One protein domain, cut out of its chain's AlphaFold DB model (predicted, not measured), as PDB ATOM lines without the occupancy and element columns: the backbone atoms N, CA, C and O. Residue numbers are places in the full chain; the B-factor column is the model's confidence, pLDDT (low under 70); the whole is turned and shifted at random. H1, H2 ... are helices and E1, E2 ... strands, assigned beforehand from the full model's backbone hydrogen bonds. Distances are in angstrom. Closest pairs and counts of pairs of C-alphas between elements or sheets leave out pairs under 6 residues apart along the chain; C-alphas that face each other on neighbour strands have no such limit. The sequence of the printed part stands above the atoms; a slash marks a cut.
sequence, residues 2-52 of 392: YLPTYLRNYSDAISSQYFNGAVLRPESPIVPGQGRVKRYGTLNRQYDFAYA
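Overview. This is residues 2 to 52 of the 392 residues of an uncharacterized protein of Flavobacteriales bacterium (UniProt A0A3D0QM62). There is little regular structure here: one short helix, H1, then a long loop, residues 14 to 34, that runs out to Asn 20 and folds back to a small two-stranded hairpin, E1 and E2. The 51 printed residues hold H1, E1 and E2 in that order, a mixed class with only 19 residues in named elements. The whole is only just compact, close to loose, with a radius of gyration of the C-alphas of 11.6 A and spans of 34 by 27 by 18 A.

Arrangement. Start at H1, residues 5 to 13, where every O i to N i+4 pair is within hydrogen-bond range. E1, residues 35 to 40, and E2, residues 46 to 49, form an antiparallel hairpin at 142 degrees; look for N 38 and O 48, 2.8 A apart. H1 and E2 are apart. In the loop, residues 18 to 19 pair with 22 to 23, antiparallel.

Along the chain. Find C-alpha 5 at (110.685, 119.686, 163.449); H1 runs 12.1 A from there. E1 covers 15.8 A, and E2 10.1 A, ending at C-alpha 49, (118.575, 105.982, 157.887).

Size, cuts and confidence. The C-alphas of Asn 20 and Thr 42, 34.7 A apart, are the two farthest apart. The printed part has no cut; the link from H1 to E1 is long. Look for pLDDT under 70 at residues 15 to 28 and 42 to 45.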
ATOM      1  N   TYR A   2     109.059 110.678 158.714       72.94
ATOM      2  CA  TYR A   2     108.853 112.091 159.060       72.94
ATOM      3  C   TYR A   2     109.238 112.314 160.526       72.94
ATOM      4  O   TYR A   2     108.571 111.803 161.420       72.94
ATOM      5  N   LEU A   3     110.325 113.044 160.775       77.56
ATOM      6  CA  LEU A   3     110.726 113.415 162.134       77.56
ATOM      7  C   LEU A   3     110.047 114.725 162.552       77.56
ATOM      8  O   LEU A   3     109.906 115.602 161.700       77.56
ATOM      9  N   PRO A   4     109.678 114.914 163.830       82.88
ATOM     10  CA  PRO A   4     109.291 116.216 164.369       82.88
ATOM     11  C   PRO A   4     110.307 117.316 164.033       82.88
ATOM     12  O   PRO A   4     111.511 117.067 163.961       82.88
ATOM     13  N   THR A   5     109.834 118.554 163.859       82.25
ATOM     14  CA  THR A   5     110.685 119.686 163.449       82.25
ATOM     15  C   THR A   5     111.878 119.898 164.380       82.25
ATOM     16  O   THR A   5     112.982 120.101 163.889       82.25
ATOM     17  N   TYR A   6     111.695 119.779 165.700       82.88
ATOM     18  CA  TYR A   6     112.797 119.949 166.652       82.88
ATOM     19  C   TYR A   6     113.906 118.899 166.467       82.88
ATOM     20  O   TYR A   6     115.079 119.259 166.518       82.88
ATOM     21  N   LEU A   7     113.556 117.633 166.191       81.81
ATOM     22  CA  LEU A   7     114.539 116.576 165.935       81.81
ATOM     23  C   LEU A   7     115.273 116.807 164.623       81.81
ATOM     24  O   LEU A   7     116.476 116.607 164.580       81.81
ATOM     25  N   ARG A   8     114.586 117.269 163.571       80.25
ATOM     26  CA  ARG A   8     115.264 117.633 162.317       80.25
ATOM     27  C   ARG A   8     116.245 118.780 162.528       80.25
ATOM     28  O   ARG A   8     117.379 118.676 162.083       80.25
ATOM     29  N   ASN A   9     115.831 119.824 163.247       79.31
ATOM     30  CA  ASN A   9     116.693 120.963 163.554       79.31
ATOM     31  C   ASN A   9     117.906 120.533 164.387       79.31
ATOM     32  O   ASN A   9     119.017 120.962 164.100       79.31
ATOM     33  N   TYR A  10     117.714 119.656 165.379       80.25
ATOM     34  CA  TYR A  10     118.819 119.081 166.144       80.25
ATOM     35  C   TYR A  10     119.746 118.245 165.254       80.25
ATOM     36  O   TYR A  10     120.953 118.466 165.260       80.25
ATOM     37  N   SER A  11     119.187 117.321 164.465       79.38
ATOM     38  CA  SER A  11     119.935 116.474 163.532       79.38
ATOM     39  C   SER A  11     120.784 117.294 162.574       79.38
ATOM     40  O   SER A  11     121.931 116.937 162.328       79.38
ATOM     41  N   ASP A  12     120.234 118.392 162.062       73.69
ATOM     42  CA  ASP A  12     120.920 119.313 161.164       73.69
ATOM     43  C   ASP A  12     122.004 120.116 161.905       73.69
ATOM     44  O   ASP A  12     123.111 120.257 161.392       73.69
ATOM     45  N   ALA A  13     121.741 120.562 163.137       73.50
ATOM     46  CA  ALA A  13     122.711 121.297 163.952       73.50
ATOM     47  C   ALA A  13     123.950 120.455 164.303       73.50
ATOM     48  O   ALA A  13     125.073 120.935 164.195       73.50
ATOM     49  N   ILE A  14     123.778 119.173 164.647       72.06
ATOM     50  CA  ILE A  14     124.916 118.281 164.932       72.06
ATOM     51  C   ILE A  14     125.644 117.805 163.664       72.06
ATOM     52  O   ILE A  14     126.630 117.078 163.744       72.06
ATOM     53  N   SER A  15     125.180 118.184 162.471       62.72
ATOM     54  CA  SER A  15     125.803 117.781 161.201       62.72
ATOM     55  C   SER A  15     127.059 118.581 160.875       62.72
ATOM     56  O   SER A  15     127.913 118.114 160.126       62.72
ATOM     57  N   SER A  16     127.173 119.804 161.390       58.75
ATOM     58  CA  SER A  16     128.296 120.689 161.096       58.75
ATOM     59  C   SER A  16     129.440 120.452 162.077       58.75
ATOM     60  O   SER A  16     129.346 120.850 163.233       58.75
ATOM     61  N   GLN A  17     130.531 119.834 161.614       55.22
ATOM     62  CA  GLN A  17     131.813 119.898 162.321       55.22
ATOM     63  C   GLN A  17     132.623 121.105 161.833       55.22
ATOM     64  O   GLN A  17     132.775 121.328 160.627       55.22
ATOM     65  N   TYR A  18     133.180 121.855 162.781       54.44
ATOM     66  CA  TYR A  18     134.069 122.984 162.522       54.44
ATOM     67  C   TYR A  18     135.523 122.569 162.756       54.44
ATOM     68  O   TYR A  18     135.850 121.949 163.766       54.44
ATOM     69  N   PHE A  19     136.415 122.942 161.841       48.91
ATOM     70  CA  PHE A  19     137.858 122.779 162.009       48.91
ATOM     71  C   PHE A  19     138.565 124.087 161.649       48.91
ATOM     72  O   PHE A  19     138.360 124.611 160.557       48.91
ATOM     73  N   ASN A  20     139.377 124.633 162.564       46.28
ATOM     74  CA  ASN A  20     140.042 125.939 162.412       46.28
ATOM     75  C   ASN A  20     139.092 127.071 161.965       46.28
ATOM     76  O   ASN A  20     139.425 127.863 161.089       46.28
ATOM     77  N   GLY A  21     137.878 127.118 162.523       47.91
ATOM     78  CA  GLY A  21     136.877 128.134 162.172       47.91
ATOM     79  C   GLY A  21     136.197 127.943 160.809       47.91
ATOM     80  O   GLY A  21     135.337 128.744 160.457       47.91
ATOM     81  N   ALA A  22     136.519 126.882 160.060       44.81
ATOM     82  CA  ALA A  22     135.890 126.560 158.781       44.81
ATOM     83  C   ALA A  22     135.028 125.288 158.871       44.81
ATOM     84  O   ALA A  22     135.440 124.269 159.432       44.81
ATOM     85  N   VAL A  23     133.833 125.331 158.274       53.12
ATOM     86  CA  VAL A  23     132.997 124.143 158.043       53.12
ATOM     87  C   VAL A  23     133.663 123.314 156.948       53.12
ATOM     88  O   VAL A  23     133.714 123.742 155.796       53.12
ATOM     89  N   LEU A  24     134.185 122.127 157.277       51.19
ATOM     90  CA  LEU A  24     134.897 121.310 156.282       51.19
ATOM     91  C   LEU A  24     133.976 120.686 155.220       51.19
ATOM     92  O   LEU A  24     134.484 120.292 154.172       51.19
ATOM     93  N   ARG A  25     132.658 120.636 155.463       45.88
ATOM     94  CA  ARG A  25     131.521 120.485 154.521       45.88
ATOM     95  C   ARG A  25     130.245 120.293 155.361       45.88
ATOM     96  O   ARG A  25     130.343 119.688 156.425       45.88
ATOM     97  N   PRO A  26     129.056 120.762 154.936       49.44
ATOM     98  CA  PRO A  26     127.812 120.379 155.599       49.44
ATOM     99  C   PRO A  26     127.617 118.872 155.408       49.44
ATOM    100  O   PRO A  26     127.382 118.394 154.296       49.44
ATOM    101  N   GLU A  27     127.817 118.110 156.479       63.00
ATOM    102  CA  GLU A  27     127.707 116.660 156.418       63.00
ATOM    103  C   GLU A  27     126.243 116.211 156.421       63.00
ATOM    104  O   GLU A  27     125.314 116.982 156.663       63.00
ATOM    105  N   SER A  28     126.024 114.941 156.084       65.75
ATOM    106  CA  SER A  28     124.694 114.345 156.132       65.75
ATOM    107  C   SER A  28     124.147 114.396 157.565       65.75
ATOM    108  O   SER A  28     124.873 114.003 158.481       65.75
ATOM    109  N   PRO A  29     122.876 114.786 157.769       73.81
ATOM    110  CA  PRO A  29     122.302 114.849 159.100       73.81
ATOM    111  C   PRO A  29     122.299 113.523 159.824       73.81
ATOM    112  O   PRO A  29     122.324 112.456 159.209       73.81
ATOM    113  N   ILE A  30     122.297 113.597 161.150       79.75
ATOM    114  CA  ILE A  30     122.405 112.423 162.009       79.75
ATOM    115  C   ILE A  30     121.177 112.365 162.896       79.75
ATOM    116  O   ILE A  30     120.864 113.316 163.613       79.75
ATOM    117  N   VAL A  31     120.457 111.247 162.841       84.88
ATOM    118  CA  VAL A  31     119.367 111.003 163.785       84.88
ATOM    119  C   VAL A  31     119.979 110.525 165.101       84.88
ATOM    120  O   VAL A  31     120.797 109.597 165.079       84.88
ATOM    121  N   PRO A  32     119.599 111.123 166.241       84.00
ATOM    122  CA  PRO A  32     120.172 110.793 167.537       84.00
ATOM    123  C   PRO A  32     120.155 109.292 167.833       84.00
ATOM    124  O   PRO A  32     119.101 108.664 167.910       84.00
ATOM    125  N   GLY A  33     121.339 108.695 167.964       85.06
ATOM    126  CA  GLY A  33     121.502 107.281 168.284       85.06
ATOM    127  C   GLY A  33     121.088 106.324 167.161       85.06
ATOM    128  O   GLY A  33     121.061 105.114 167.396       85.06
ATOM    129  N   GLN A  34     120.777 106.847 165.969       85.94
ATOM    130  CA  GLN A  34     120.196 106.128 164.828       85.94
ATOM    131  C   GLN A  34     120.956 106.340 163.506       85.94
ATOM    132  O   GLN A  34     120.620 105.710 162.507       85.94
ATOM    133  N   GLY A  35     122.026 107.135 163.515       84.94
ATOM    134  CA  GLY A  35     123.012 107.165 162.438       84.94
ATOM    135  C   GLY A  35     122.683 108.159 161.329       84.94
ATOM    136  O   GLY A  35     121.916 109.106 161.516       84.94
ATOM    137  N   ARG A  36     123.337 107.981 160.178       84.94
ATOM    138  CA  ARG A  36     123.345 108.961 159.085       84.94
ATOM    139  C   ARG A  36     122.041 108.938 158.306       84.94
ATOM    140  O   ARG A  36     121.524 107.875 157.973       84.94
ATOM    141  N   VAL A  37     121.593 110.125 157.928       81.69
ATOM    142  CA  VAL A  37     120.394 110.357 157.138       81.69
ATOM    143  C   VAL A  37     120.729 110.548 155.666       81.69
ATOM    144  O   VAL A  37     121.559 111.379 155.293       81.69
ATOM    145  N   LYS A  38     119.970 109.863 154.818       81.06
ATOM    146  CA  LYS A  38     119.714 110.236 153.433       81.06
ATOM    147  C   LYS A  38     118.406 111.029 153.374       81.06
ATOM    148  O   LYS A  38     117.350 110.541 153.777       81.06
ATOM    149  N   ARG A  39     118.474 112.268 152.886       79.12
ATOM    150  CA  ARG A  39     117.278 113.081 152.618       79.12
ATOM    151  C   ARG A  39     116.631 112.619 151.315       79.12
ATOM    152  O   ARG A  39     117.338 112.301 150.360       79.12
ATOM    153  N   TYR A  40     115.305 112.579 151.283       77.25
ATOM    154  CA  TYR A  40     114.543 112.245 150.081       77.25
ATOM    155  C   TYR A  40     113.217 113.019 150.001       77.25
ATOM    156  O   TYR A  40     112.817 113.718 150.942       77.25
ATOM    157  N   GLY A  41     112.555 112.891 148.849       71.62
ATOM    158  CA  GLY A  41     111.300 113.567 148.523       71.62
ATOM    159  C   GLY A  41     111.489 115.002 148.020       71.62
ATOM    160  O   GLY A  41     112.528 115.623 148.226       71.62
ATOM    161  N   THR A  42     110.451 115.554 147.389       68.19
ATOM    162  CA  THR A  42     110.476 116.849 146.678       68.19
ATOM    163  C   THR A  42     110.854 118.041 147.565       68.19
ATOM    164  O   THR A  42     111.327 119.057 147.071       68.19
ATOM    165  N   LEU A  43     110.668 117.920 148.886       65.56
ATOM    166  CA  LEU A  43     110.976 118.967 149.868       65.56
ATOM    167  C   LEU A  43     112.207 118.658 150.739       65.56
ATOM    168  O   LEU A  43     112.492 119.432 151.649       65.56
ATOM    169  N   ASN A  44     112.907 117.531 150.535       66.19
ATOM    170  CA  ASN A  44     114.037 117.080 151.371       66.19
ATOM    171  C   ASN A  44     113.745 117.007 152.891       66.19
ATOM    172  O   ASN A  44     114.660 117.054 153.713       66.19
ATOM    173  N   ARG A  45     112.469 116.878 153.281       69.25
ATOM    174  CA  ARG A  45     112.005 116.820 154.687       69.25
ATOM    175  C   ARG A  45     111.852 115.397 155.229       69.25
ATOM    176  O   ARG A  45     111.462 115.224 156.382       69.25
ATOM    177  N   GLN A  46     112.100 114.387 154.400       78.88
ATOM    178  CA  GLN A  46     111.931 112.981 154.751       78.88
ATOM    179  C   GLN A  46     113.303 112.337 154.919       78.88
ATOM    180  O   GLN A  46     114.180 112.513 154.071       78.88
ATOM    181  N   TYR A  47     113.493 111.651 156.045       81.94
ATOM    182  CA  TYR A  47     114.785 111.092 156.447       81.94
ATOM    183  C   TYR A  47     114.742 109.573 156.345       81.94
ATOM    184  O   TYR A  47     113.824 108.941 156.873       81.94
ATOM    185  N   ASP A  48     115.712 109.008 155.639       81.94
ATOM    186  CA  ASP A  48     115.970 107.573 155.564       81.94
ATOM    187  C   ASP A  48     117.321 107.290 156.225       81.94
ATOM    188  O   ASP A  48     118.290 108.006 155.977       81.94
ATOM    189  N   PHE A  49     117.378 106.309 157.117       83.06
ATOM    190  CA  PHE A  49     118.575 105.982 157.887       83.06
ATOM    191  C   PHE A  49     118.580 104.493 158.221       83.06
ATOM    192  O   PHE A  49     117.539 103.889 158.477       83.06
ATOM    193  N   ALA A  50     119.774 103.907 158.230       79.69
ATOM    194  CA  ALA A  50     119.970 102.496 158.519       79.69
ATOM    195  C   ALA A  50     120.568 102.312 159.915       79.69
ATOM    196  O   ALA A  50     121.505 103.006 160.308       79.69
ATOM    197  N   TYR A  51     120.050 101.323 160.636       82.62
ATOM    198  CA  TYR A  51     120.521 100.936 161.956       82.62
ATOM    199  C   TYR A  51     120.641  99.416 162.011       82.62
ATOM    200  O   TYR A  51     119.693  98.705 161.685       82.62
ATOM    201  N   ALA A  52     121.806  98.924 162.422       85.25
ATOM    202  CA  ALA A  52     122.066  97.500 162.568       85.25
ATOM    203  C   ALA A  52     122.958  97.260 163.786       85.25
ATOM    204  O   ALA A  52     124.005  97.893 163.933       85.25
TER     205      ALA A  52